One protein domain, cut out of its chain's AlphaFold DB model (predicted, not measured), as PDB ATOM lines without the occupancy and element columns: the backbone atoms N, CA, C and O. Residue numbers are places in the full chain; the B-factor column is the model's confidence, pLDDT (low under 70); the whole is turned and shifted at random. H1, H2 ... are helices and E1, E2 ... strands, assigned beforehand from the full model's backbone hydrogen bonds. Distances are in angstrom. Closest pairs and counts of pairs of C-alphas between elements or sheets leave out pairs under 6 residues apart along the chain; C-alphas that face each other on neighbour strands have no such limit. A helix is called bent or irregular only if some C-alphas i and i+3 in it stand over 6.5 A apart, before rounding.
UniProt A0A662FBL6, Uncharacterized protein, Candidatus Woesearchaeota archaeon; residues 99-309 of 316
ATOM      1  N   LEU A  99     210.377 175.570 133.376       46.94
ATOM      2  CA  LEU A  99     210.916 174.601 132.436       46.94
ATOM      3  C   LEU A  99     209.762 173.965 131.673       46.94
ATOM      4  O   LEU A  99     208.675 173.804 132.215       46.94
ATOM      5  N   ASP A 100     210.012 173.605 130.417       56.03
ATOM      6  CA  ASP A 100     209.096 172.725 129.704       56.03
ATOM      7  C   ASP A 100     209.049 171.396 130.470       56.03
ATOM      8  O   ASP A 100     210.084 170.737 130.631       56.03
ATOM      9  N   ASN A 101     207.858 171.007 130.936       62.44
ATOM     10  CA  ASN A 101     207.579 169.703 131.546       62.44
ATOM     11  C   ASN A 101     208.270 168.560 130.803       62.44
ATOM     12  O   ASN A 101     208.700 167.582 131.415       62.44
ATOM     13  N   LYS A 102     208.378 168.689 129.474       64.06
ATOM     14  CA  LYS A 102     209.008 167.708 128.605       64.06
ATOM     15  C   LYS A 102     210.463 167.432 128.987       64.06
ATOM     16  O   LYS A 102     210.822 166.263 129.061       64.06
ATOM     17  N   ILE A 103     211.258 168.456 129.310       64.94
ATOM     18  CA  ILE A 103     212.674 168.302 129.695       64.94
ATOM     19  C   ILE A 103     212.787 167.550 131.025       64.94
ATOM     20  O   ILE A 103     213.597 166.637 131.165       64.94
ATOM     21  N   VAL A 104     211.945 167.899 132.001       70.44
ATOM     22  CA  VAL A 104     211.958 167.263 133.329       70.44
ATOM     23  C   VAL A 104     211.525 165.797 133.237       70.44
ATOM     24  O   VAL A 104     212.163 164.922 133.824       70.44
ATOM     25  N   SER A 105     210.479 165.506 132.460       67.62
ATOM     26  CA  SER A 105     210.036 164.134 132.212       67.62
ATOM     27  C   SER A 105     211.058 163.325 131.409       67.62
ATOM     28  O   SER A 105     211.284 162.162 131.725       67.62
ATOM     29  N   GLU A 106     211.702 163.905 130.393       70.19
ATOM     30  CA  GLU A 106     212.767 163.237 129.628       70.19
ATOM     31  C   GLU A 106     213.978 162.908 130.500       70.19
ATOM     32  O   GLU A 106     214.471 161.781 130.445       70.19
ATOM     33  N   TYR A 107     214.389 163.830 131.374       70.62
ATOM     34  CA  TYR A 107     215.437 163.572 132.357       70.62
ATOM     35  C   TYR A 107     215.062 162.415 133.296       70.62
ATOM     36  O   TYR A 107     215.832 161.469 133.448       70.62
ATOM     37  N   ALA A 108     213.859 162.432 133.882       72.44
ATOM     38  CA  ALA A 108     213.409 161.358 134.768       72.44
ATOM     39  C   ALA A 108     213.385 159.986 134.063       72.44
ATOM     40  O   ALA A 108     213.806 158.986 134.649       72.44
ATOM     41  N   ARG A 109     212.962 159.937 132.790       74.06
ATOM     42  CA  ARG A 109     213.018 158.715 131.965       74.06
ATOM     43  C   ARG A 109     214.453 158.260 131.699       74.06
ATOM     44  O   ARG A 109     214.725 157.066 131.786       74.06
ATOM     45  N   ALA A 110     215.368 159.182 131.402       71.00
ATOM     46  CA  ALA A 110     216.786 158.864 131.203       71.00
ATOM     47  C   ALA A 110     217.424 158.271 132.471       71.00
ATOM     48  O   ALA A 110     218.244 157.360 132.388       71.00
ATOM     49  N   MET A 111     216.964 158.714 133.645       72.88
ATOM     50  CA  MET A 111     217.325 158.155 134.952       72.88
ATOM     51  C   MET A 111     216.629 156.820 135.270       72.88
ATOM     52  O   MET A 111     216.739 156.316 136.387       72.88
ATOM     53  N   GLY A 112     215.889 156.245 134.317       73.62
ATOM     54  CA  GLY A 112     215.240 154.941 134.431       73.62
ATOM     55  C   GLY A 112     213.895 154.944 135.156       73.62
ATOM     56  O   GLY A 112     213.355 153.862 135.382       73.62
ATOM     57  N   CYS A 113     213.353 156.112 135.528       81.81
ATOM     58  CA  CYS A 113     212.077 156.186 136.241       81.81
ATOM     59  C   CYS A 113     210.914 155.691 135.368       81.81
ATOM     60  O   CYS A 113     210.910 155.870 134.146       81.81
ATOM     61  N   SER A 114     209.881 155.139 136.003       87.62
ATOM     62  CA  SER A 114     208.633 154.794 135.328       87.62
ATOM     63  C   SER A 114     207.956 156.020 134.711       87.62
ATOM     64  O   SER A 114     208.100 157.150 135.188       87.62
ATOM     65  N   GLU A 115     207.141 155.789 133.676       86.56
ATOM     66  CA  GLU A 115     206.395 156.856 132.994       86.56
ATOM     67  C   GLU A 115     205.522 157.653 133.973       86.56
ATOM     68  O   GLU A 115     205.454 158.875 133.903       86.56
ATOM     69  N   ARG A 116     204.927 156.972 134.960       86.81
ATOM     70  CA  ARG A 116     204.118 157.613 135.999       86.81
ATOM     71  C   ARG A 116     204.930 158.625 136.811       86.81
ATOM     72  O   ARG A 116     204.468 159.747 137.012       86.81
ATOM     73  N   VAL A 117     206.107 158.231 137.303       84.56
ATOM     74  CA  VAL A 117     206.971 159.121 138.096       84.56
ATOM     75  C   VAL A 117     207.486 160.263 137.223       84.56
ATOM     76  O   VAL A 117     207.416 161.420 137.634       84.56
ATOM     77  N   ALA A 118     207.913 159.972 135.994       83.00
ATOM     78  CA  ALA A 118     208.382 160.981 135.048       83.00
ATOM     79  C   ALA A 118     207.306 162.027 134.700       83.00
ATOM     80  O   ALA A 118     207.605 163.221 134.632       83.00
ATOM     81  N   GLU A 119     206.049 161.615 134.516       83.06
ATOM     82  CA  GLU A 119     204.925 162.527 134.283       83.06
ATOM     83  C   GLU A 119     204.628 163.412 135.499       83.06
ATOM     84  O   GLU A 119     204.367 164.607 135.344       83.06
ATOM     85  N   ILE A 120     204.651 162.846 136.712       78.81
ATOM     86  CA  ILE A 120     204.394 163.607 137.944       78.81
ATOM     87  C   ILE A 120     205.510 164.631 138.174       78.81
ATOM     88  O   ILE A 120     205.208 165.801 138.413       78.81
ATOM     89  N   LEU A 121     206.775 164.221 138.038       77.00
ATOM     90  CA  LEU A 121     207.932 165.115 138.129       77.00
ATOM     91  C   LEU A 121     207.890 166.212 137.059       77.00
ATOM     92  O   LEU A 121     208.218 167.356 137.357       77.00
ATOM     93  N   GLY A 122     207.430 165.894 135.844       72.94
ATOM     94  CA  GLY A 122     207.180 166.884 134.796       72.94
ATOM     95  C   GLY A 122     206.216 167.966 135.272       72.94
ATOM     96  O   GLY A 122     206.584 169.135 135.348       72.94
ATOM     97  N   LYS A 123     205.013 167.565 135.704       70.44
ATOM     98  CA  LYS A 123     203.958 168.488 136.162       70.44
ATOM     99  C   LYS A 123     204.385 169.365 137.347       70.44
ATOM    100  O   LYS A 123     203.944 170.506 137.448       70.44
ATOM    101  N   MET A 124     205.276 168.880 138.217       67.12
ATOM    102  CA  MET A 124     205.811 169.666 139.341       67.12
ATOM    103  C   MET A 124     206.467 170.981 138.913       67.12
ATOM    104  O   MET A 124     206.448 171.937 139.686       67.12
ATOM    105  N   SER A 125     207.025 171.043 137.702       56.75
ATOM    106  CA  SER A 125     207.711 172.236 137.200       56.75
ATOM    107  C   SER A 125     206.768 173.387 136.805       56.75
ATOM    108  O   SER A 125     207.190 174.545 136.770       56.75
ATOM    109  N   ASP A 126     205.473 173.104 136.615       53.84
ATOM    110  CA  ASP A 126     204.484 174.069 136.122       53.84
ATOM    111  C   ASP A 126     203.807 174.915 137.211       53.84
ATOM    112  O   ASP A 126     203.314 176.009 136.924       53.84
ATOM    113  N   GLN A 127     203.743 174.443 138.462       53.12
ATOM    114  CA  GLN A 127     203.000 175.127 139.535       53.12
ATOM    115  C   GLN A 127     203.821 175.317 140.821       53.12
ATOM    116  O   GLN A 127     203.502 174.734 141.869       53.12
ATOM    117  N   PRO A 128     204.850 176.183 140.784       48.59
ATOM    118  CA  PRO A 128     205.578 176.566 141.985       48.59
ATOM    119  C   PRO A 128     204.615 177.195 143.007       48.59
ATOM    120  O   PRO A 128     203.837 178.095 142.690       48.59
ATOM    121  N   GLY A 129     204.647 176.696 144.245       49.16
ATOM    122  CA  GLY A 129     203.863 177.222 145.368       49.16
ATOM    123  C   GLY A 129     202.622 176.427 145.783       49.16
ATOM    124  O   GLY A 129     201.965 176.834 146.740       49.16
ATOM    125  N   LYS A 130     202.285 175.308 145.119       56.22
ATOM    126  CA  LYS A 130     201.113 174.485 145.485       56.22
ATOM    127  C   LYS A 130     201.279 172.974 145.304       56.22
ATOM    128  O   LYS A 130     200.267 172.288 145.231       56.22
ATOM    129  N   PHE A 131     202.504 172.444 145.307       59.97
ATOM    130  CA  PHE A 131     202.790 171.041 144.962       59.97
ATOM    131  C   PHE A 131     201.803 170.026 145.573       59.97
ATOM    132  O   PHE A 131     201.133 169.300 144.843       59.97
ATOM    133  N   PHE A 132     201.628 170.035 146.895       59.47
ATOM    134  CA  PHE A 132     200.683 169.131 147.566       59.47
ATOM    135  C   PHE A 132     199.214 169.432 147.213       59.47
ATOM    136  O   PHE A 132     198.452 168.527 146.874       59.47
ATOM    137  N   SER A 133     198.829 170.709 147.227       55.81
ATOM    138  CA  SER A 133     197.433 171.132 147.059       55.81
ATOM    139  C   SER A 133     196.901 171.058 145.626       55.81
ATOM    140  O   SER A 133     195.693 170.972 145.443       55.81
ATOM    141  N   SER A 134     197.759 171.149 144.608       51.25
ATOM    142  CA  SER A 134     197.321 171.231 143.210       51.25
ATOM    143  C   SER A 134     197.616 169.990 142.379       51.25
ATOM    144  O   SER A 134     197.053 169.854 141.297       51.25
ATOM    145  N   HIS A 135     198.487 169.100 142.860       52.72
ATOM    146  CA  HIS A 135     198.862 167.886 142.128       52.72
ATOM    147  C   HIS A 135     198.464 166.610 142.861       52.72
ATOM    148  O   HIS A 135     198.402 165.557 142.231       52.72
ATOM    149  N   LEU A 136     198.228 166.689 144.174       54.19
ATOM    150  CA  LEU A 136     198.167 165.518 145.048       54.19
ATOM    151  C   LEU A 136     196.957 165.523 146.001       54.19
ATOM    152  O   LEU A 136     196.924 164.700 146.913       54.19
ATOM    153  N   ASP A 137     195.993 166.437 145.802       56.69
ATOM    154  CA  ASP A 137     194.749 166.590 146.584       56.69
ATOM    155  C   ASP A 137     194.946 166.555 148.115       56.69
ATOM    156  O   ASP A 137     194.099 166.056 148.856       56.69
ATOM    157  N   ARG A 138     196.079 167.078 148.608       59.03
ATOM    158  CA  ARG A 138     196.373 167.182 150.045       59.03
ATOM    159  C   ARG A 138     196.797 168.590 150.415       59.03
ATOM    160  O   ARG A 138     197.649 169.185 149.758       59.03
ATOM    161  N   ASP A 139     196.246 169.119 151.498       59.75
ATOM    162  CA  ASP A 139     196.702 170.393 152.048       59.75
ATOM    163  C   ASP A 139     197.927 170.144 152.956       59.75
ATOM    164  O   ASP A 139     197.889 169.233 153.786       59.75
ATOM    165  N   PRO A 140     199.035 170.910 152.847       59.19
ATOM    166  CA  PRO A 140     200.153 170.810 153.787       59.19
ATOM    167  C   PRO A 140     199.727 170.845 155.261       59.19
ATOM    168  O   PRO A 140     200.336 170.168 156.083       59.19
ATOM    169  N   SER A 141     198.659 171.572 155.602       57.88
ATOM    170  CA  SER A 141     198.103 171.629 156.959       57.88
ATOM    171  C   SER A 141     197.545 170.297 157.482       57.88
ATOM    172  O   SER A 141     197.379 170.147 158.693       57.88
ATOM    173  N   GLU A 142     197.320 169.318 156.607       64.00
ATOM    174  CA  GLU A 142     196.897 167.953 156.943       64.00
ATOM    175  C   GLU A 142     198.089 167.005 157.165       64.00
ATOM    176  O   GLU A 142     197.907 165.866 157.596       64.00
ATOM    177  N   LEU A 143     199.326 167.453 156.907       71.44
ATOM    178  CA  LEU A 143     200.528 166.671 157.194       71.44
ATOM    179  C   LEU A 143     200.812 166.660 158.698       71.44
ATOM    180  O   LEU A 143     201.289 167.648 159.261       71.44
ATOM    181  N   ALA A 144     200.562 165.515 159.333       78.44
ATOM    182  CA  ALA A 144     200.815 165.289 160.751       78.44
ATOM    183  C   ALA A 144     202.272 164.831 160.967       78.44
ATOM    184  O   ALA A 144     202.586 163.643 160.915       78.44
ATOM    185  N   ILE A 145     203.187 165.775 161.198       82.25
ATOM    186  CA  ILE A 145     204.610 165.462 161.376       82.25
ATOM    187  C   ILE A 145     204.853 164.869 162.767       82.25
ATOM    188  O   ILE A 145     204.491 165.504 163.761       82.25
ATOM    189  N   PRO A 146     205.510 163.704 162.887       82.75
ATOM    190  CA  PRO A 146     205.786 163.102 164.183       82.75
ATOM    191  C   PRO A 146     206.763 163.943 165.019       82.75
ATOM    192  O   PRO A 146     207.807 164.389 164.534       82.75
ATOM    193  N   TYR A 147     206.458 164.105 166.309       82.69
ATOM    194  CA  TYR A 147     207.356 164.719 167.288       82.69
ATOM    195  C   TYR A 147     207.322 163.982 168.641       82.69
ATOM    196  O   TYR A 147     206.494 164.221 169.511       82.69
ATOM    197  N   GLY A 148     208.266 163.065 168.851       73.69
ATOM    198  CA  GLY A 148     208.280 162.210 170.046       73.69
ATOM    199  C   GLY A 148     207.233 161.091 169.998       73.69
ATOM    200  O   GLY A 148     206.605 160.857 168.967       73.69
ATOM    201  N   ASP A 149     207.074 160.370 171.107       75.62
ATOM    202  CA  ASP A 149     206.297 159.127 171.127       75.62
ATOM    203  C   ASP A 149     204.792 159.395 170.950       75.62
ATOM    204  O   ASP A 149     204.155 160.030 171.793       75.62
ATOM    205  N   ASN A 150     204.222 158.889 169.847       75.50
ATOM    206  CA  ASN A 150     202.800 158.972 169.477       75.50
ATOM    207  C   ASN A 150     202.210 160.393 169.362       75.50
ATOM    208  O   ASN A 150     200.991 160.563 169.440       75.50
ATOM    209  N   LYS A 151     203.039 161.421 169.166       82.81
ATOM    210  CA  LYS A 151     202.590 162.813 169.007       82.81
ATOM    211  C   LYS A 151     202.868 163.322 167.599       82.81
ATOM    212  O   LYS A 151     203.897 162.989 167.016       82.81
ATOM    213  N   HIS A 152     201.957 164.145 167.083       84.56
ATOM    214  CA  HIS A 152     202.016 164.683 165.725       84.56
ATOM    215  C   HIS A 152     201.649 166.163 165.699       84.56
ATOM    216  O   HIS A 152     200.727 166.582 166.399       84.56
ATOM    217  N   GLN A 153     202.381 166.943 164.907       81.38
ATOM    218  CA  GLN A 153     202.196 168.375 164.740       81.38
ATOM    219  C   GLN A 153     201.844 168.669 163.288       81.38
ATOM    220  O   GLN A 153     202.587 168.316 162.374       81.38
ATOM    221  N   ASN A 154     200.731 169.365 163.094       79.25
ATOM    222  CA  ASN A 154     200.298 169.776 161.769       79.25
ATOM    223  C   ASN A 154     201.101 170.984 161.287       79.25
ATOM    224  O   ASN A 154     201.415 171.891 162.069       79.25
ATOM    225  N   LEU A 155     201.353 171.032 159.983       75.06
ATOM    226  CA  LEU A 155     201.990 172.155 159.296       75.06
ATOM    227  C   LEU A 155     200.993 173.281 158.952       75.06
ATOM    228  O   LEU A 155     200.985 173.825 157.846       75.06
ATOM    229  N   VAL A 156     200.135 173.662 159.900       74.44
ATOM    230  CA  VAL A 156     199.209 174.791 159.707       74.44
ATOM    231  C   VAL A 156     200.009 176.073 159.472       74.44
ATOM    232  O   VAL A 156     200.886 176.419 160.262       74.44
ATOM    233  N   GLY A 157     199.693 176.788 158.389       72.00
ATOM    234  CA  GLY A 157     200.403 178.012 158.012       72.00
ATOM    235  C   GLY A 157     201.722 177.768 157.277       72.00
ATOM    236  O   GLY A 157     202.526 178.690 157.189       72.00
ATOM    237  N   TYR A 158     201.954 176.569 156.737       77.12
ATOM    238  CA  TYR A 158     203.084 176.295 155.853       77.12
ATOM    239  C   TYR A 158     202.618 175.981 154.431       77.12
ATOM    240  O   TYR A 158     201.517 175.486 154.206       77.12
ATOM    241  N   VAL A 159     203.493 176.252 153.470       74.44
ATOM    242  CA  VAL A 159     203.343 175.893 152.060       74.44
ATOM    243  C   VAL A 159     204.550 175.065 151.661       74.44
ATOM    244  O   VAL A 159     205.682 175.420 151.981       74.44
ATOM    245  N   ILE A 160     204.310 173.970 150.944       75.00
ATOM    246  CA  ILE A 160     205.379 173.169 150.353       75.00
ATOM    247  C   ILE A 160     205.345 173.385 148.846       75.00
ATOM    248  O   ILE A 160     204.345 173.099 148.182       75.00
ATOM    249  N   SER A 161     206.442 173.917 148.327       74.50
ATOM    250  CA  SER A 161     206.692 174.071 146.902       74.50
ATOM    251  C   SER A 161     207.637 172.974 146.432       74.50
ATOM    252  O   SER A 161     208.456 172.476 147.203       74.50
ATOM    253  N   ALA A 162     207.526 172.611 145.162       73.12
ATOM    254  CA  ALA A 162     208.499 171.771 144.499       73.12
ATOM    255  C   ALA A 162     209.149 172.552 143.362       73.12
ATOM    256  O   ALA A 162     208.505 173.400 142.745       73.12
ATOM    257  N   ASN A 163     210.424 172.286 143.119       70.94
ATOM    258  CA  ASN A 163     211.216 173.009 142.139       70.94
ATOM    259  C   ASN A 163     212.212 172.064 141.453       70.94
ATOM    260  O   ASN A 163     212.563 171.019 142.006       70.94
ATOM    261  N   PHE A 164     212.663 172.439 140.257       68.31
ATOM    262  CA  PHE A 164     213.668 171.703 139.495       68.31
ATOM    263  C   PHE A 164     214.787 172.637 139.023       68.31
ATOM    264  O   PHE A 164     214.544 173.681 138.410       68.31
ATOM    265  N   GLY A 165     216.027 172.227 139.260       57.50
ATOM    266  CA  GLY A 165     217.238 172.887 138.796       57.50
ATOM    267  C   GLY A 165     218.401 172.695 139.764       57.50
ATOM    268  O   GLY A 165     218.283 172.968 140.954       57.50
ATOM    269  N   ILE A 166     219.557 172.290 139.237       46.66
ATOM    270  CA  ILE A 166     220.804 172.259 140.008       46.66
ATOM    271  C   ILE A 166     221.253 173.703 140.260       46.66
ATOM    272  O   ILE A 166     221.181 174.556 139.373       46.66
ATOM    273  N   GLY A 167     221.691 173.986 141.487       43.47
ATOM    274  CA  GLY A 167     222.201 175.299 141.866       43.47
ATOM    275  C   GLY A 167     221.146 176.349 142.215       43.47
ATOM    276  O   GLY A 167     221.538 177.404 142.683       43.47
ATOM    277  N   THR A 168     219.833 176.115 142.101       44.75
ATOM    278  CA  THR A 168     218.824 177.156 142.394       44.75
ATOM    279  C   THR A 168     218.947 177.731 143.810       44.75
ATOM    280  O   THR A 168     218.485 177.138 144.784       44.75
ATOM    281  N   ALA A 169     219.523 178.931 143.911       47.12
ATOM    282  CA  ALA A 169     219.481 179.776 145.094       47.12
ATOM    283  C   ALA A 169     218.022 180.095 145.431       47.12
ATOM    284  O   ALA A 169     217.404 180.964 144.818       47.12
ATOM    285  N   CYS A 170     217.471 179.416 146.433       49.12
ATOM    286  CA  CYS A 170     216.185 179.813 146.995       49.12
ATOM    287  C   CYS A 170     216.370 181.170 147.693       49.12
ATOM    288  O   CYS A 170     217.202 181.297 148.603       49.12
ATOM    289  N   SER A 171     215.629 182.201 147.276       44.66
ATOM    290  CA  SER A 171     215.671 183.512 147.928       44.66
ATOM    291  C   SER A 171     215.143 183.386 149.362       44.66
ATOM    292  O   SER A 171     213.982 183.037 149.557       44.66
ATOM    293  N   GLY A 172     215.988 183.648 150.366       45.00
ATOM    294  CA  GLY A 172     215.604 183.541 151.784       45.00
ATOM    295  C   GLY A 172     216.642 182.915 152.722       45.00
ATOM    296  O   GLY A 172     216.394 182.835 153.920       45.00
ATOM    297  N   GLY A 173     217.817 182.500 152.239       35.88
ATOM    298  CA  GLY A 173     218.975 182.284 153.113       35.88
ATOM    299  C   GLY A 173     219.616 183.620 153.520       35.88
ATOM    300  O   GLY A 173     219.663 184.574 152.742       35.88
ATOM    301  N   VAL A 174     220.056 183.755 154.774       33.66
ATOM    302  CA  VAL A 174     220.515 185.054 155.310       33.66
ATOM    303  C   VAL A 174     221.736 185.612 154.592       33.66
ATOM    304  O   VAL A 174     222.673 184.893 154.264       33.66
ATOM    305  N   GLY A 175     221.740 186.938 154.425       35.19
ATOM    306  CA  GLY A 175     222.831 187.694 153.801       35.19
ATOM    307  C   GLY A 175     222.768 187.715 152.275       35.19
ATOM    308  O   GLY A 175     223.781 187.949 151.626       35.19
ATOM    309  N   GLY A 176     221.601 187.411 151.702       37.78
ATOM    310  CA  GLY A 176     221.447 187.120 150.280       37.78
ATOM    311  C   GLY A 176     221.821 185.680 149.932       37.78
ATOM    312  O   GLY A 176     221.470 185.244 148.845       37.78
ATOM    313  N   GLY A 177     222.512 184.947 150.820       41.09
ATOM    314  CA  GLY A 177     223.093 183.614 150.619       41.09
ATOM    315  C   GLY A 177     222.064 182.525 150.313       41.09
ATOM    316  O   GLY A 177     221.600 181.864 151.234       41.09
ATOM    317  N   GLY A 178     221.684 182.348 149.050       52.25
ATOM    318  CA  GLY A 178     220.778 181.292 148.605       52.25
ATOM    319  C   GLY A 178     221.215 179.885 149.013       52.25
ATOM    320  O   GLY A 178     222.405 179.580 149.093       52.25
ATOM    321  N   VAL A 179     220.226 179.026 149.258       54.53
ATOM    322  CA  VAL A 179     220.427 177.577 149.395       54.53
ATOM    323  C   VAL A 179     220.964 177.050 148.066       54.53
ATOM    324  O   VAL A 179     220.310 177.235 147.048       54.53
ATOM    325  N   ARG A 180     222.156 176.444 148.053       56.19
ATOM    326  CA  ARG A 180     222.705 175.794 146.855       56.19
ATOM    327  C   ARG A 180     222.232 174.354 146.848       56.19
ATOM    328  O   ARG A 180     222.488 173.650 147.821       56.19
ATOM    329  N   SER A 181     221.544 173.943 145.791       61.28
ATOM    330  CA  SER A 181     221.115 172.556 145.686       61.28
ATOM    331  C   SER A 181     222.223 171.652 145.166       61.28
ATOM    332  O   SER A 181     222.870 171.993 144.176       61.28
ATOM    333  N   ASP A 182     222.402 170.509 145.824       64.25
ATOM    334  CA  ASP A 182     223.245 169.390 145.387       64.25
ATOM    335  C   ASP A 182     222.460 168.343 144.570       64.25
ATOM    336  O   ASP A 182     222.974 167.265 144.263       64.25
ATOM    337  N   ALA A 183     221.205 168.650 144.231       71.44
ATOM    338  CA  ALA A 183     220.298 167.753 143.542       71.44
ATOM    339  C   ALA A 183     219.417 168.509 142.530       71.44
ATOM    340  O   ALA A 183     219.169 169.705 142.676       71.44
ATOM    341  N   PRO A 184     218.926 167.842 141.476       70.06
ATOM    342  CA  PRO A 184     218.113 168.497 140.461       70.06
ATOM    343  C   PRO A 184     216.687 168.779 140.934       70.06
ATOM    344  O   PRO A 184     216.065 169.691 140.399       70.06
ATOM    345  N   PHE A 185     216.158 168.046 141.919       78.81
ATOM    346  CA  PHE A 185     214.818 168.281 142.454       78.81
ATOM    347  C   PHE A 185     214.873 168.833 143.873       78.81
ATOM    348  O   PHE A 185     215.642 168.361 144.713       78.81
ATOM    349  N   LEU A 186     213.997 169.795 144.153       81.38
ATOM    350  CA  LEU A 186     213.878 170.440 145.449       81.38
ATOM    351  C   LEU A 186     212.447 170.401 145.970       81.38
ATOM    352  O   LEU A 186     211.495 170.660 145.235       81.38
ATOM    353  N   LEU A 187     212.312 170.165 147.272       81.56
ATOM    354  CA  LEU A 187     211.125 170.496 148.051       81.56
ATOM    355  C   LEU A 187     211.470 171.674 148.960       81.56
ATOM    356  O   LEU A 187     212.350 171.576 149.813       81.56
ATOM    357  N   GLU A 188     210.768 172.782 148.789       81.31
ATOM    358  CA  GLU A 188     210.957 174.012 149.549       81.31
ATOM    359  C   GLU A 188     209.782 174.183 150.514       81.31
ATOM    360  O   GLU A 188     208.618 174.189 150.110       81.31
ATOM    361  N   VAL A 189     210.076 174.329 151.802       81.25
ATOM    362  CA  VAL A 189     209.065 174.491 152.848       81.25
ATOM    363  C   VAL A 189     209.062 175.944 153.289       81.25
ATOM    364  O   VAL A 189     210.048 176.425 153.845       81.25
ATOM    365  N   TYR A 190     207.951 176.639 153.072       79.31
ATOM    366  CA  TYR A 190     207.751 178.029 153.460       79.31
ATOM    367  C   TYR A 190     206.790 178.120 154.638       79.31
ATOM    368  O   TYR A 190     205.718 177.523 154.620       79.31
ATOM    369  N   GLN A 191     207.144 178.906 155.644       80.44
ATOM    370  CA  GLN A 191     206.218 179.379 156.660       80.44
ATOM    371  C   GLN A 191     205.517 180.633 156.134       80.44
ATOM    372  O   GLN A 191     206.176 181.574 155.692       80.44
ATOM    373  N   VAL A 192     204.190 180.652 156.181       74.56
ATOM    374  CA  VAL A 192     203.366 181.785 155.761       74.56
ATOM    375  C   VAL A 192     202.959 182.588 156.987       74.56
ATOM    376  O   VAL A 192     202.214 182.109 157.845       74.56
ATOM    377  N   ASP A 193     203.404 183.837 157.050       69.56
ATOM    378  CA  ASP A 193     202.867 184.798 158.000       69.56
ATOM    379  C   ASP A 193     201.481 185.247 157.522       69.56
ATOM    380  O   ASP A 193     201.339 186.033 156.583       69.56
ATOM    381  N   GLN A 194     200.433 184.750 158.179       65.62
ATOM    382  CA  GLN A 194     199.049 185.084 157.838       65.62
ATOM    383  C   GLN A 194     198.701 186.558 158.079       65.62
ATOM    384  O   GLN A 194     197.768 187.070 157.463       65.62
ATOM    385  N   LYS A 195     199.422 187.245 158.969       64.56
ATOM    386  CA  LYS A 195     199.154 188.641 159.327       64.56
ATOM    387  C   LYS A 195     199.749 189.608 158.307       64.56
ATOM    388  O   LYS A 195     199.172 190.666 158.063       64.56
ATOM    389  N   HIS A 196     200.895 189.247 157.736       59.00
ATOM    390  CA  HIS A 196     201.655 190.099 156.820       59.00
ATOM    391  C   HIS A 196     201.686 189.580 155.372       59.00
ATOM    392  O   HIS A 196     202.165 190.284 154.488       59.00
ATOM    393  N   HIS A 197     201.116 188.398 155.113       64.69
ATOM    394  CA  HIS A 197     201.166 187.688 153.827       64.69
ATOM    395  C   HIS A 197     202.597 187.459 153.315       64.69
ATOM    396  O   HIS A 197     202.829 187.360 152.110       64.69
ATOM    397  N   GLU A 198     203.558 187.375 154.233       67.00
ATOM    398  CA  GLU A 198     204.960 187.115 153.921       67.00
ATOM    399  C   GLU A 198     205.235 185.609 153.946       67.00
ATOM    400  O   GLU A 198     204.621 184.856 154.704       67.00
ATOM    401  N   GLN A 199     206.155 185.162 153.094       70.94
ATOM    402  CA  GLN A 199     206.623 183.781 153.068       70.94
ATOM    403  C   GLN A 199     208.084 183.744 153.494       70.94
ATOM    404  O   GLN A 199     208.933 184.421 152.913       70.94
ATOM    405  N   HIS A 200     208.380 182.922 154.492       75.31
ATOM    406  CA  HIS A 200     209.730 182.703 154.978       75.31
ATOM    407  C   HIS A 200     210.137 181.267 154.698       75.31
ATOM    408  O   HIS A 200     209.486 180.334 155.164       75.31
ATOM    409  N   LEU A 201     211.228 181.074 153.958       76.94
ATOM    410  CA  LEU A 201     211.783 179.741 153.758       76.94
ATOM    411  C   LEU A 201     212.157 179.167 155.133       76.94
ATOM    412  O   LEU A 201     212.926 179.786 155.879       76.94
ATOM    413  N   ALA A 202     211.608 178.004 155.468       80.12
ATOM    414  CA  ALA A 202     211.864 177.261 156.698       80.12
ATOM    415  C   ALA A 202     212.860 176.111 156.483       80.12
ATOM    416  O   ALA A 202     213.641 175.797 157.383       80.12
ATOM    417  N   GLY A 203     212.868 175.499 155.298       82.12
ATOM    418  CA  GLY A 203     213.827 174.454 154.956       82.12
ATOM    419  C   GLY A 203     213.724 173.980 153.513       82.12
ATOM    420  O   GLY A 203     212.748 174.267 152.821       82.12
ATOM    421  N   VAL A 204     214.744 173.242 153.080       83.31
ATOM    422  CA  VAL A 204     214.850 172.656 151.738       83.31
ATOM    423  C   VAL A 204     215.246 171.183 151.841       83.31
ATOM    424  O   VAL A 204     216.113 170.832 152.648       83.31
ATOM    425  N   VAL A 205     214.620 170.343 151.013       86.75
ATOM    426  CA  VAL A 205     215.054 168.970 150.726       86.75
ATOM    427  C   VAL A 205     215.495 168.886 149.273       86.75
ATOM    428  O   VAL A 205     214.682 169.142 148.392       86.75
ATOM    429  N   GLY A 206     216.744 168.504 149.027       84.38
ATOM    430  CA  GLY A 206     217.232 168.164 147.690       84.38
ATOM    431  C   GLY A 206     217.202 166.658 147.468       84.38
ATOM    432  O   GLY A 206     217.587 165.896 148.363       84.38
ATOM    433  N   PHE A 207     216.732 166.215 146.302       85.88
ATOM    434  CA  PHE A 207     216.673 164.795 145.974       85.88
ATOM    435  C   PHE A 207     216.936 164.472 144.502       85.88
ATOM    436  O   PHE A 207     216.699 165.278 143.602       85.88
ATOM    437  N   TRP A 208     217.398 163.246 144.274       84.25
ATOM    438  CA  TRP A 208     217.532 162.636 142.956       84.25
ATOM    439  C   TRP A 208     216.405 161.629 142.739       84.25
ATOM    440  O   TRP A 208     216.014 160.921 143.670       84.25
ATOM    441  N   ALA A 209     215.894 161.572 141.512       83.25
ATOM    442  CA  ALA A 209     214.964 160.541 141.072       83.25
ATOM    443  C   ALA A 209     215.728 159.531 140.214       83.25
ATOM    444  O   ALA A 209     216.441 159.925 139.290       83.25
ATOM    445  N   GLN A 210     215.591 158.248 140.527       82.50
ATOM    446  CA  GLN A 210     216.199 157.162 139.765       82.50
ATOM    447  C   GLN A 210     215.221 155.995 139.664       82.50
ATOM    448  O   GLN A 210     214.485 155.735 140.609       82.50
ATOM    449  N   GLY A 211     215.227 155.267 138.554       76.69
ATOM    450  CA  GLY A 211     214.570 153.966 138.466       76.69
ATOM    451  C   GLY A 211     215.593 152.846 138.329       76.69
ATOM    452  O   GLY A 211     216.695 153.038 137.811       76.69
ATOM    453  N   GLY A 212     215.256 151.660 138.830       65.50
ATOM    454  CA  GLY A 212     216.173 150.527 138.808       65.50
ATOM    455  C   GLY A 212     215.541 149.192 139.184       65.50
ATOM    456  O   GLY A 212     214.326 149.025 139.182       65.50
ATOM    457  N   GLU A 213     216.401 148.228 139.521       64.75
ATOM    458  CA  GLU A 213     216.055 146.830 139.839       64.75
ATOM    459  C   GLU A 213     214.982 146.692 140.939       64.75
ATOM    460  O   GLU A 213     214.218 145.730 140.943       64.75
ATOM    461  N   TYR A 214     214.883 147.684 141.830       66.50
ATOM    462  CA  TYR A 214     213.937 147.733 142.950       66.50
ATOM    463  C   TYR A 214     212.798 148.759 142.751       66.50
ATOM    464  O   TYR A 214     212.096 149.119 143.702       66.50
ATOM    465  N   GLY A 215     212.597 149.224 141.513       81.75
ATOM    466  CA  GLY A 215     211.596 150.222 141.131       81.75
ATOM    467  C   GLY A 215     212.112 151.662 141.175       81.75
ATOM    468  O   GLY A 215     213.316 151.903 141.080       81.75
ATOM    469  N   ASP A 216     211.180 152.610 141.277       89.69
ATOM    470  CA  ASP A 216     211.462 154.044 141.344       89.69
ATOM    471  C   ASP A 216     211.917 154.446 142.752       89.69
ATOM    472  O   ASP A 216     211.186 154.290 143.732       89.69
ATOM    473  N   GLU A 217     213.095 155.044 142.868       91.00
ATOM    474  CA  GLU A 217     213.689 155.456 144.135       91.00
ATOM    475  C   GLU A 217     213.906 156.974 144.202       91.00
ATOM    476  O   GLU A 217     214.407 157.608 143.269       91.00
ATOM    477  N   MET A 218     213.564 157.552 145.354       91.19
ATOM    478  CA  MET A 218     213.898 158.930 145.711       91.19
ATOM    479  C   MET A 218     215.125 158.932 146.626       91.19
ATOM    480  O   MET A 218     215.053 158.431 147.749       91.19
ATOM    481  N   LEU A 219     216.240 159.519 146.191       89.06
ATOM    482  CA  LEU A 219     217.437 159.683 147.019       89.06
ATOM    483  C   LEU A 219     217.491 161.097 147.597       89.06
ATOM    484  O   LEU A 219     217.804 162.045 146.883       89.06
ATOM    485  N   VAL A 220     217.232 161.237 148.896       89.69
ATOM    486  CA  VAL A 220     217.378 162.499 149.629       89.69
ATOM    487  C   VAL A 220     218.856 162.780 149.859       89.69
ATOM    488  O   VAL A 220     219.493 162.152 150.714       89.69
ATOM    489  N   ALA A 221     219.378 163.742 149.100       81.19
ATOM    490  CA  ALA A 221     220.769 164.164 149.156       81.19
ATOM    491  C   ALA A 221     220.989 165.307 150.146       81.19
ATOM    492  O   ALA A 221     221.926 165.260 150.938       81.19
ATOM    493  N   GLN A 222     220.046 166.243 150.231       82.38
ATOM    494  CA  GLN A 222     220.202 167.447 151.037       82.38
ATOM    495  C   GLN A 222     219.033 167.671 151.977       82.38
ATOM    496  O   GLN A 222     217.873 167.584 151.585       82.38
ATOM    497  N   ILE A 223     219.359 168.056 153.211       85.44
ATOM    498  CA  ILE A 223     218.431 168.648 154.174       85.44
ATOM    499  C   ILE A 223     219.080 169.930 154.697       85.44
ATOM    500  O   ILE A 223     220.081 169.877 155.412       85.44
ATOM    501  N   GLN A 224     218.512 171.090 154.361       79.69
ATOM    502  CA  GLN A 224     219.086 172.380 154.745       79.69
ATOM    503  C   GLN A 224     218.059 173.295 155.404       79.69
ATOM    504  O   GLN A 224     216.996 173.567 154.850       79.69
ATOM    505  N   SER A 225     218.405 173.816 156.582       78.00
ATOM    506  CA  SER A 225     217.647 174.879 157.243       78.00
ATOM    507  C   SER A 225     218.001 176.236 156.649       78.00
ATOM    508  O   SER A 225     219.181 176.560 156.482       78.00
ATOM    509  N   SER A 226     216.999 177.066 156.411       69.69
ATOM    510  CA  SER A 226     217.160 178.469 156.035       69.69
ATOM    511  C   SER A 226     217.041 179.372 157.259       69.69
ATOM    512  O   SER A 226     216.440 179.027 158.274       69.69
ATOM    513  N   ARG A 227     217.636 180.562 157.184       56.81
ATOM    514  CA  ARG A 227     217.499 181.568 158.238       56.81
ATOM    515  C   ARG A 227     216.328 182.488 157.880       56.81
ATOM    516  O   ARG A 227     216.434 183.247 156.929       56.81
ATOM    517  N   GLY A 228     215.250 182.443 158.658       61.38
ATOM    518  CA  GLY A 228     214.089 183.327 158.484       61.38
ATOM    519  C   GLY A 228     212.757 182.641 158.773       61.38
ATOM    520  O   GLY A 228     211.846 183.288 159.271       61.38
ATOM    521  N   GLY A 229     212.676 181.332 158.540       66.19
ATOM    522  CA  GLY A 229     211.573 180.475 158.965       66.19
ATOM    523  C   GLY A 229     212.085 179.299 159.793       66.19
ATOM    524  O   GLY A 229     213.261 178.940 159.730       66.19
ATOM    525  N   SER A 230     211.200 178.687 160.570       81.25
ATOM    526  CA  SER A 230     211.478 177.434 161.275       81.25
ATOM    527  C   SER A 230     210.288 176.500 161.140       81.25
ATOM    528  O   SER A 230     209.154 176.963 161.032       81.25
ATOM    529  N   LEU A 231     210.519 175.191 161.204       84.00
ATOM    530  CA  LEU A 231     209.441 174.246 161.502       84.00
ATOM    531  C   LEU A 231     208.851 174.532 162.903       84.00
ATOM    532  O   LEU A 231     209.477 175.264 163.684       84.00
ATOM    533  N   PRO A 232     207.666 173.986 163.239       84.25
ATOM    534  CA  PRO A 232     207.122 174.081 164.592       84.25
ATOM    535  C   PRO A 232     208.164 173.664 165.636       84.25
ATOM    536  O   PRO A 232     208.927 172.726 165.410       84.25
ATOM    537  N   LYS A 233     208.223 174.370 166.772       84.62
ATOM    538  CA  LYS A 233     209.315 174.239 167.759       84.62
ATOM    539  C   LYS A 233     209.454 172.827 168.323       84.62
ATOM    540  O   LYS A 233     210.527 172.437 168.771       84.62
ATOM    541  N   GLU A 234     208.356 172.090 168.331       85.00
ATOM    542  CA  GLU A 234     208.244 170.731 168.829       85.00
ATOM    543  C   GLU A 234     208.876 169.712 167.866       85.00
ATOM    544  O   GLU A 234     209.303 168.638 168.292       85.00
ATOM    545  N   VAL A 235     208.969 170.053 166.578       84.62
ATOM    546  CA  VAL A 235     209.465 169.182 165.513       84.62
ATOM    547  C   VAL A 235     210.977 169.339 165.373       84.62
ATOM    548  O   VAL A 235     211.501 170.418 165.095       84.62
ATOM    549  N   GLN A 236     211.704 168.228 165.496       87.75
ATOM    550  CA  GLN A 236     213.123 168.210 165.148       87.75
ATOM    551  C   GLN A 236     213.290 168.403 163.642       87.75
ATOM    552  O   GLN A 236     212.686 167.673 162.859       87.75
ATOM    553  N   PHE A 237     214.147 169.348 163.249       87.62
ATOM    554  CA  PHE A 237     214.274 169.772 161.856       87.62
ATOM    555  C   PHE A 237     214.495 168.606 160.880       87.62
ATOM    556  O   PHE A 237     213.718 168.441 159.946       87.62
ATOM    557  N   GLY A 238     215.484 167.744 161.141       88.62
ATOM    558  CA  GLY A 238     215.764 166.583 160.288       88.62
ATOM    559  C   GLY A 238     214.591 165.599 160.178       88.62
ATOM    560  O   GLY A 238     214.294 165.133 159.083       88.62
ATOM    561  N   VAL A 239     213.874 165.340 161.282       90.69
ATOM    562  CA  VAL A 239     212.686 164.464 161.293       90.69
ATOM    563  C   VAL A 239     211.581 165.065 160.433       90.69
ATOM    564  O   VAL A 239     211.006 164.366 159.607       90.69
ATOM    565  N   GLY A 240     211.309 166.362 160.594       88.38
ATOM    566  CA  GLY A 240     210.275 167.044 159.826       88.38
ATOM    567  C   GLY A 240     210.568 167.052 158.329       88.38
ATOM    568  O   GLY A 240     209.716 166.655 157.540       88.38
ATOM    569  N   MET A 241     211.784 167.434 157.935       90.75
ATOM    570  CA  MET A 241     212.160 167.505 156.521       90.75
ATOM    571  C   MET A 241     212.189 166.122 155.855       90.75
ATOM    572  O   MET A 241     211.660 165.967 154.756       90.75
ATOM    573  N   LEU A 242     212.742 165.102 156.523       92.19
ATOM    574  CA  LEU A 242     212.788 163.744 155.975       92.19
ATOM    575  C   LEU A 242     211.392 163.102 155.908       92.19
ATOM    576  O   LEU A 242     211.103 162.373 154.963       92.19
ATOM    577  N   TYR A 243     210.497 163.414 156.852       90.88
ATOM    578  CA  TYR A 243     209.102 162.974 156.793       90.88
ATOM    579  C   TYR A 243     208.344 163.628 155.631       90.88
ATOM    580  O   TYR A 243     207.640 162.940 154.898       90.88
ATOM    581  N   ILE A 244     208.524 164.936 155.410       87.62
ATOM    582  CA  ILE A 244     207.955 165.630 154.242       87.62
ATOM    583  C   ILE A 244     208.443 164.973 152.944       87.62
ATOM    584  O   ILE A 244     207.633 164.727 152.050       87.62
ATOM    585  N   ALA A 245     209.735 164.643 152.862       90.62
ATOM    586  CA  ALA A 245     210.305 163.926 151.725       90.62
ATOM    587  C   ALA A 245     209.676 162.536 151.544       90.62
ATOM    588  O   ALA A 245     209.290 162.194 150.433       90.62
ATOM    589  N   GLU A 246     209.496 161.761 152.619       91.06
ATOM    590  CA  GLU A 246     208.820 160.456 152.565       91.06
ATOM    591  C   GLU A 246     207.389 160.579 152.028       91.06
ATOM    592  O   GLU A 246     206.985 159.813 151.151       91.06
ATOM    593  N   VAL A 247     206.607 161.535 152.537       85.31
ATOM    594  CA  VAL A 247     205.229 161.727 152.073       85.31
ATOM    595  C   VAL A 247     205.215 162.149 150.604       85.31
ATOM    596  O   VAL A 247     204.442 161.598 149.822       85.31
ATOM    597  N   ALA A 248     206.092 163.074 150.212       84.81
ATOM    598  CA  ALA A 248     206.249 163.486 148.823       84.81
ATOM    599  C   ALA A 248     206.616 162.290 147.924       84.81
ATOM    600  O   ALA A 248     205.988 162.101 146.884       84.81
ATOM    601  N   ALA A 249     207.538 161.429 148.366       87.50
ATOM    602  CA  ALA A 249     207.950 160.228 147.645       87.50
ATOM    603  C   ALA A 249     206.770 159.279 147.383       87.50
ATOM    604  O   ALA A 249     206.532 158.861 146.247       87.50
ATOM    605  N   ARG A 250     205.981 158.985 148.428       85.00
ATOM    606  CA  ARG A 250     204.785 158.128 148.327       85.00
ATOM    607  C   ARG A 250     203.772 158.689 147.338       85.00
ATOM    608  O   ARG A 250     203.215 157.947 146.534       85.00
ATOM    609  N   LEU A 251     203.534 159.995 147.401       77.31
ATOM    610  CA  LEU A 251     202.556 160.665 146.550       77.31
ATOM    611  C   LEU A 251     203.007 160.725 145.084       77.31
ATOM    612  O   LEU A 251     202.183 160.542 144.189       77.31
ATOM    613  N   MET A 252     204.308 160.892 144.835       79.81
ATOM    614  CA  MET A 252     204.883 160.813 143.488       79.81
ATOM    615  C   MET A 252     204.913 159.383 142.929       79.81
ATOM    616  O   MET A 252     205.061 159.203 141.725       79.81
ATOM    617  N   GLY A 253     204.707 158.367 143.771       83.56
ATOM    618  CA  GLY A 253     204.661 156.967 143.354       83.56
ATOM    619  C   GLY A 253     206.013 156.259 143.371       83.56
ATOM    620  O   GLY A 253     206.122 155.194 142.771       83.56
ATOM    621  N   PHE A 254     207.013 156.809 144.068       89.12
ATOM    622  CA  PHE A 254     208.266 156.098 144.308       89.12
ATOM    623  C   PHE A 254     208.011 154.825 145.125       89.12
ATOM    624  O   PHE A 254     207.238 154.829 146.088       89.12
ATOM    625  N   SER A 255     208.682 153.733 144.760       92.06
ATOM    626  CA  SER A 255     208.651 152.471 145.498       92.06
ATOM    627  C   SER A 255     209.530 152.520 146.743       92.06
ATOM    628  O   SER A 255     209.262 151.804 147.707       92.06
ATOM    629  N   ARG A 256     210.573 153.358 146.753       92.62
ATOM    630  CA  ARG A 256     211.522 153.470 147.870       92.62
ATOM    631  C   ARG A 256     211.995 154.904 148.070       92.62
ATOM    632  O   ARG A 256     212.077 155.692 147.131       92.62
ATOM    633  N   ILE A 257     212.373 155.214 149.304       93.81
ATOM    634  CA  ILE A 257     213.118 156.427 149.645       93.81
ATOM    635  C   ILE A 257     214.424 156.041 150.331       93.81
ATOM    636  O   ILE A 257     214.463 155.164 151.198       93.81
ATOM    637  N   VAL A 258     215.499 156.701 149.921       91.44
ATOM    638  CA  VAL A 258     216.862 156.472 150.387       91.44
ATOM    639  C   VAL A 258     217.429 157.785 150.904       91.44
ATOM    640  O   VAL A 258     217.165 158.848 150.351       91.44
ATOM    641  N   THR A 259     218.229 157.737 151.961       90.12
ATOM    642  CA  THR A 259     219.008 158.885 152.420       90.12
ATOM    643  C   THR A 259     220.392 158.453 152.900       90.12
ATOM    644  O   THR A 259     220.604 157.299 153.283       90.12
ATOM    645  N   TYR A 260     221.364 159.362 152.841       83.62
ATOM    646  CA  TYR A 260     222.726 159.100 153.304       83.62
ATOM    647  C   TYR A 260     222.758 158.833 154.814       83.62
ATOM    648  O   TYR A 260     221.915 159.328 155.558       83.62
ATOM    649  N   SER A 261     223.766 158.096 155.285       85.19
ATOM    650  CA  SER A 261     224.192 158.257 156.676       85.19
ATOM    651  C   SER A 261     225.186 159.404 156.771       85.19
ATOM    652  O   SER A 261     225.823 159.787 155.787       85.19
ATOM    653  N   ALA A 262     225.391 159.916 157.980       81.31
ATOM    654  CA  ALA A 262     226.439 160.891 158.233       81.31
ATOM    655  C   ALA A 262     227.808 160.381 157.759       81.31
ATOM    656  O   ALA A 262     228.577 161.132 157.185       81.31
ATOM    657  N   ALA A 263     228.110 159.092 157.932       78.38
ATOM    658  CA  ALA A 263     229.391 158.532 157.501       78.38
ATOM    659  C   ALA A 263     229.535 158.437 155.972       78.38
ATOM    660  O   ALA A 263     230.655 158.444 155.466       78.38
ATOM    661  N   THR A 264     228.426 158.329 155.236       75.56
ATOM    662  CA  THR A 264     228.441 158.144 153.778       75.56
ATOM    663  C   THR A 264     228.135 159.408 152.996       75.56
ATOM    664  O   THR A 264     228.198 159.356 151.769       75.56
ATOM    665  N   HIS A 265     227.863 160.536 153.653       75.44
ATOM    666  CA  HIS A 265     227.509 161.770 152.961       75.44
ATOM    667  C   HIS A 265     228.674 162.297 152.084       75.44
ATOM    668  O   HIS A 265     229.801 162.408 152.580       75.44
ATOM    669  N   PRO A 266     228.451 162.643 150.797       68.12
ATOM    670  CA  PRO A 266     229.512 163.071 149.870       68.12
ATOM    671  C   PRO A 266     230.351 164.263 150.352       68.12
ATOM    672  O   PRO A 266     231.561 164.281 150.141       68.12
ATOM    673  N   ILE A 267     229.737 165.192 151.093       67.19
ATOM    674  CA  ILE A 267     230.407 166.381 151.660       67.19
ATOM    675  C   ILE A 267     231.688 166.056 152.443       67.19
ATOM    676  O   ILE A 267     232.628 166.846 152.471       67.19
ATOM    677  N   PHE A 268     231.750 164.880 153.069       64.56
ATOM    678  CA  PHE A 268     232.894 164.485 153.876       64.56
ATOM    679  C   PHE A 268     234.108 164.052 153.048       64.56
ATOM    680  O   PHE A 268     235.225 164.093 153.557       64.56
ATOM    681  N   LYS A 269     233.909 163.659 151.784       64.56
ATOM    682  CA  LYS A 269     235.016 163.440 150.842       64.56
ATOM    683  C   LYS A 269     235.612 164.767 150.373       64.56
ATOM    684  O   LYS A 269     236.822 164.863 150.219       64.56
ATOM    685  N   GLN A 270     234.761 165.772 150.171       57.59
ATOM    686  CA  GLN A 270     235.158 167.101 149.694       57.59
ATOM    687  C   GLN A 270     235.837 167.927 150.795       57.59
ATOM    688  O   GLN A 270     236.745 168.711 150.526       57.59
ATOM    689  N   HIS A 271     235.430 167.726 152.050       66.12
ATOM    690  CA  HIS A 271     235.963 168.450 153.204       66.12
ATOM    691  C   HIS A 271     236.385 167.496 154.334       66.12
ATOM    692  O   HIS A 271     235.788 167.521 155.419       66.12
ATOM    693  N   PRO A 272     237.423 166.663 154.123       66.31
ATOM    694  CA  PRO A 272     237.855 165.669 155.107       66.31
ATOM    695  C   PRO A 272     238.272 166.309 156.441       66.31
ATOM    696  O   PRO A 272     237.979 165.769 157.509       66.31
ATOM    697  N   ASP A 273     238.852 167.510 156.406       69.94
ATOM    698  CA  ASP A 273     239.293 168.237 157.605       69.94
ATOM    699  C   ASP A 273     238.126 168.762 158.459       69.94
ATOM    700  O   ASP A 273     238.259 168.970 159.666       69.94
ATOM    701  N   SER A 274     236.942 168.925 157.858       70.00
ATOM    702  CA  SER A 274     235.724 169.378 158.548       70.00
ATOM    703  C   SER A 274     234.917 168.228 159.151       70.00
ATOM    704  O   SER A 274     233.861 168.458 159.749       70.00
ATOM    705  N   TRP A 275     235.407 166.986 159.046       74.56
ATOM    706  CA  TRP A 275     234.677 165.787 159.456       74.56
ATOM    707  C   TRP A 275     234.145 165.880 160.881       74.56
ATOM    708  O   TRP A 275     232.962 165.655 161.125       74.56
ATOM    709  N   LYS A 276     235.002 166.239 161.842       76.19
ATOM    710  CA  LYS A 276     234.622 166.285 163.260       76.19
ATOM    711  C   LYS A 276     233.491 167.285 163.521       76.19
ATOM    712  O   LYS A 276     232.598 166.981 164.302       76.19
ATOM    713  N   GLN A 277     233.527 168.441 162.860       76.88
ATOM    714  CA  GLN A 277     232.536 169.503 163.028       76.88
ATOM    715  C   GLN A 277     231.204 169.153 162.355       76.88
ATOM    716  O   GLN A 277     230.144 169.338 162.945       76.88
ATOM    717  N   LEU A 278     231.251 168.637 161.125       74.56
ATOM    718  CA  LEU A 278     230.050 168.334 160.348       74.56
ATOM    719  C   LEU A 278     229.357 167.056 160.835       74.56
ATOM    720  O   LEU A 278     228.134 166.960 160.781       74.56
ATOM    721  N   ARG A 279     230.105 166.086 161.373       79.69
ATOM    722  CA  ARG A 279     229.566 164.784 161.788       79.69
ATOM    723  C   ARG A 279     228.360 164.897 162.713       79.69
ATOM    724  O   ARG A 279     227.370 164.218 162.476       79.69
ATOM    725  N   GLU A 280     228.419 165.731 163.749       76.94
ATOM    726  CA  GLU A 280     227.316 165.852 164.714       76.94
ATOM    727  C   GLU A 280     226.036 166.386 164.058       76.94
ATOM    728  O   GLU A 280     224.948 165.853 164.286       76.94
ATOM    729  N   ILE A 281     226.178 167.386 163.184       80.31
ATOM    730  CA  ILE A 281     225.071 167.974 162.424       80.31
ATOM    731  C   ILE A 281     224.443 166.911 161.521       80.31
ATOM    732  O   ILE A 281     223.238 166.676 161.593       80.31
ATOM    733  N   PHE A 282     225.254 166.217 160.722       82.44
ATOM    734  CA  PHE A 282     224.761 165.202 159.791       82.44
ATOM    735  C   PHE A 282     224.180 163.978 160.512       82.44
ATOM    736  O   PHE A 282     223.159 163.451 160.084       82.44
ATOM    737  N   THR A 283     224.741 163.553 161.649       83.94
ATOM    738  CA  THR A 283     224.161 162.467 162.462       83.94
ATOM    739  C   THR A 283     222.794 162.857 163.029       83.94
ATOM    740  O   THR A 283     221.899 162.013 163.126       83.94
ATOM    741  N   CYS A 284     222.600 164.122 163.400       83.75
ATOM    742  CA  CYS A 284     221.295 164.616 163.833       83.75
ATOM    743  C   CYS A 284     220.300 164.667 162.662       83.75
ATOM    744  O   CYS A 284     219.189 164.155 162.782       83.75
ATOM    745  N   LEU A 285     220.708 165.239 161.525       82.88
ATOM    746  CA  LEU A 285     219.837 165.455 160.369       82.88
ATOM    747  C   LEU A 285     219.442 164.159 159.660       82.88
ATOM    748  O   LEU A 285     218.269 163.999 159.338       82.88
ATOM    749  N   TYR A 286     220.388 163.245 159.463       87.12
ATOM    750  CA  TYR A 286     220.202 162.048 158.651       87.12
ATOM    751  C   TYR A 286     219.998 160.811 159.531       87.12
ATOM    752  O   TYR A 286     218.882 160.307 159.619       87.12
ATOM    753  N   ASP A 287     221.025 160.361 160.262       89.62
ATOM    754  CA  ASP A 287     220.977 159.082 160.993       89.62
ATOM    755  C   ASP A 287     219.858 159.025 162.043       89.62
ATOM    756  O   ASP A 287     219.133 158.036 162.155       89.62
ATOM    757  N   THR A 288     219.739 160.072 162.860       90.31
ATOM    758  CA  THR A 288     218.770 160.110 163.963       90.31
ATOM    759  C   THR A 288     217.351 160.247 163.429       90.31
ATOM    760  O   THR A 288     216.451 159.555 163.907       90.31
ATOM    761  N   SER A 289     217.156 161.092 162.416       91.50
ATOM    762  CA  SER A 289     215.865 161.270 161.749       91.50
ATOM    763  C   SER A 289     215.408 159.988 161.063       91.50
ATOM    764  O   SER A 289     214.287 159.546 161.292       91.50
ATOM    765  N   ALA A 290     216.291 159.346 160.297       92.69
ATOM    766  CA  ALA A 290     216.001 158.115 159.576       92.69
ATOM    767  C   ALA A 290     215.587 156.988 160.533       92.69
ATOM    768  O   ALA A 290     214.547 156.362 160.339       92.69
ATOM    769  N   ARG A 291     216.323 156.792 161.637       91.75
ATOM    770  CA  ARG A 291     215.955 155.806 162.670       91.75
ATOM    771  C   ARG A 291     214.608 156.111 163.318       91.75
ATOM    772  O   ARG A 291     213.812 155.200 163.504       91.75
ATOM    773  N   LYS A 292     214.334 157.380 163.644       90.88
ATOM    774  CA  LYS A 292     213.039 157.792 164.214       90.88
ATOM    775  C   LYS A 292     211.870 157.561 163.260       90.88
ATOM    776  O   LYS A 292     210.760 157.317 163.715       90.88
ATOM    777  N   LEU A 293     212.123 157.636 161.959       91.06
ATOM    778  CA  LEU A 293     211.137 157.390 160.911       91.06
ATOM    779  C   LEU A 293     211.117 155.929 160.432       91.06
ATOM    780  O   LEU A 293     210.446 155.625 159.444       91.06
ATOM    781  N   ASN A 294     211.798 155.024 161.144       92.44
ATOM    782  CA  ASN A 294     211.865 153.591 160.852       92.44
ATOM    783  C   ASN A 294     212.457 153.267 159.470       92.44
ATOM    784  O   ASN A 294     211.967 152.384 158.773       92.44
ATOM    785  N   PHE A 295     213.491 153.998 159.057       93.06
ATOM    786  CA  PHE A 295     214.319 153.601 157.921       93.06
ATOM    787  C   PHE A 295     215.329 152.548 158.378       93.06
ATOM    788  O   PHE A 295     215.918 152.652 159.459       93.06
ATOM    789  N   GLU A 296     215.577 151.569 157.520       91.38
ATOM    790  CA  GLU A 296     216.513 150.484 157.765       91.38
ATOM    791  C   GLU A 296     217.867 150.790 157.116       91.38
ATOM    792  O   GLU A 296     217.915 151.282 155.985       91.38
ATOM    793  N   PRO A 297     218.992 150.541 157.801       89.06
ATOM    794  CA  PRO A 297     220.293 150.735 157.191       89.06
ATOM    795  C   PRO A 297     220.614 149.615 156.189       89.06
ATOM    796  O   PRO A 297     220.408 148.442 156.487       89.06
ATOM    797  N   THR A 298     221.191 149.958 155.035       81.06
ATOM    798  CA  THR A 298     221.569 148.978 153.998       81.06
ATOM    799  C   THR A 298     222.729 148.085 154.423       81.06
ATOM    800  O   THR A 298     222.728 146.905 154.104       81.06
ATOM    801  N   ASP A 299     223.695 148.641 155.164       69.88
ATOM    802  CA  ASP A 299     224.922 147.959 155.591       69.88
ATOM    803  C   ASP A 299     225.288 148.338 157.038       69.88
ATOM    804  O   ASP A 299     226.101 149.231 157.315       69.88
ATOM    805  N   GLY A 300     224.667 147.668 158.010       67.12
ATOM    806  CA  GLY A 300     225.006 147.824 159.427       67.12
ATOM    807  C   GLY A 300     224.782 149.247 159.963       67.12
ATOM    808  O   GLY A 300     223.696 149.795 159.851       67.12
ATOM    809  N   ARG A 301     225.779 149.860 160.620       59.31
ATOM    810  CA  ARG A 301     225.642 151.210 161.226       59.31
ATOM    811  C   ARG A 301     226.121 152.362 160.336       59.31
ATOM    812  O   ARG A 301     225.988 153.515 160.744       59.31
ATOM    813  N   HIS A 302     226.695 152.060 159.174       59.84
ATOM    814  CA  HIS A 302     227.402 153.031 158.332       59.84
ATOM    815  C   HIS A 302     226.961 153.000 156.861       59.84
ATOM    816  O   HIS A 302     227.607 153.634 156.038       59.84
ATOM    817  N   GLY A 303     225.886 152.280 156.522       72.19
ATOM    818  CA  GLY A 303     225.317 152.250 155.172       72.19
ATOM    819  C   GLY A 303     224.452 153.471 154.840       72.19
ATOM    820  O   GLY A 303     224.514 154.505 155.503       72.19
ATOM    821  N   TYR A 304     223.631 153.343 153.803       86.56
ATOM    822  CA  TYR A 304     222.513 154.254 153.545       86.56
ATOM    823  C   TYR A 304     221.337 153.880 154.439       86.56
ATOM    824  O   TYR A 304     221.283 152.757 154.928       86.56
ATOM    825  N   TYR A 305     220.386 154.786 154.628       91.75
ATOM    826  CA  TYR A 305     219.093 154.465 155.220       91.75
ATOM    827  C   TYR A 305     218.051 154.361 154.122       91.75
ATOM    828  O   TYR A 305     217.947 155.252 153.282       91.75
ATOM    829  N   VAL A 306     217.273 153.288 154.136       92.38
ATOM    830  CA  VAL A 306     216.268 152.998 153.119       92.38
ATOM    831  C   VAL A 306     214.941 152.690 153.782       92.38
ATOM    832  O   VAL A 306     214.884 152.062 154.836       92.38
ATOM    833  N   LYS A 307     213.861 153.112 153.137       93.50
ATOM    834  CA  LYS A 307     212.509 152.718 153.500       93.50
ATOM    835  C   LYS A 307     211.747 152.295 152.256       93.50
ATOM    836  O   LYS A 307     211.706 153.022 151.263       93.50
ATOM    837  N   ASP A 308     211.160 151.108 152.327       91.88
ATOM    838  CA  ASP A 308     210.225 150.615 151.322       91.88
ATOM    839  C   ASP A 308     208.882 151.348 151.475       91.88
ATOM    840  O   ASP A 308     208.341 151.486 152.576       91.88
ATOM    841  N   LEU A 309     208.372 151.873 150.363       90.12
ATOM    842  CA  LEU A 309     207.123 152.621 150.287       90.12
ATOM    843  C   LEU A 309     205.987 151.817 149.637       90.12
ATOM    844  O   LEU A 309     204.836 152.240 149.730       90.12
TER     845      LEU A 309
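This is residues 99 to 309 of the 316 residues of an uncharacterized protein of Candidatus Woesearchaeota archaeon (UniProt A0A662FBL6). A twisted sheet of six strands curls round helix H4, and the small hairpin of E1 and E2 packs on H4 through E1. The helical hairpin of H1 and H2 packs beside the sheet; H6 reaches away from H4 and E6, and residues 269 to 274 stick out. The 211 printed residues hold six named helices and eight named strands, ordered H1 H2 H3 E1 E2 E3 E4 E5 E6 H4 E7 H5 H6 E8. The large sheet runs E3 E4 E5 E6 E7 E8 and is mixed; the class is mixed, helices and strands. The whole is compact, with a radius of gyration of the C-alphas of 16.4 A, and rounded, spanning 43 by 39 by 38 A.

Start with H1, residues 101 to 110, and H2, residues 115 to 124, a helical hairpin whose closest C-alphas, Asn 101 and Gly 122, are 4.3 A apart; they run opposite ways at an only just steep tilt of 38 degrees. H3, residues 131 to 135, only grazes the large sheet with residues 131 to 133. E1, residues 144 to 146, and E2, residues 152 to 154, are an antiparallel hairpin, with N 145 and O 153 at 2.9 A. Next, E3, residues 158 to 164, E4, 185 to 193, E5, 198 to 212, and E6, 215 to 225, form a meander, each strand the antiparallel neighbour of the one before; look for N 161 and O 188 at 2.8 A, N 187 and O 205 at 2.8 A, and N 206 and O 222 at 2.9 A, within hydrogen-bond range. The sheet curls round H4, residues 237 to 252, whose Ala 249 and Met 218 of E6 have the closest C-alphas, 6.4 A. E6, H4 and E7, residues 256 to 259, make a strand-helix-strand unit, two parallel strands with a helix between, its crossover right-handed; N 258 and O 218 are 2.8 A apart. H5, residues 267 to 270, is not on the sheet. H6, residues 272 to 292, is irregular, with C-alphas 273 and 276 7.6 A apart; its residues 284 to 292 touch H4, closest at the C-alphas of Leu 285 and Gly 238, 4.2 A. E8, residues 305 to 308, is antiparallel to E7, with N 259 and O 305 at 2.8 A. Every O i to N i+4 pair is within hydrogen-bond range in H1, H2, H3 and H4, 11 of 17 in H6; H5 is too short for one.

Find C-alpha 101 at (207.579, 169.703, 131.546), where H1 begins. E5, 41.1 A long, bends by 57 degrees at residue 202; E6 measures 30.1 A. H4 runs 22.5 A from C-alpha 237 at (214.274, 169.772, 161.856). E8 ends at C-alpha 308, (210.225, 150.615, 151.322).

The farthest C-alphas, Lys 195 and Glu 213, are 49.1 A apart. The printed part has no cut; the links E3 to E4, E6 to H4 and H6 to E8 are long. Mean pLDDT of the printed part is 74.3, with residues 124 to 142 and 164 to 182 among those under 70.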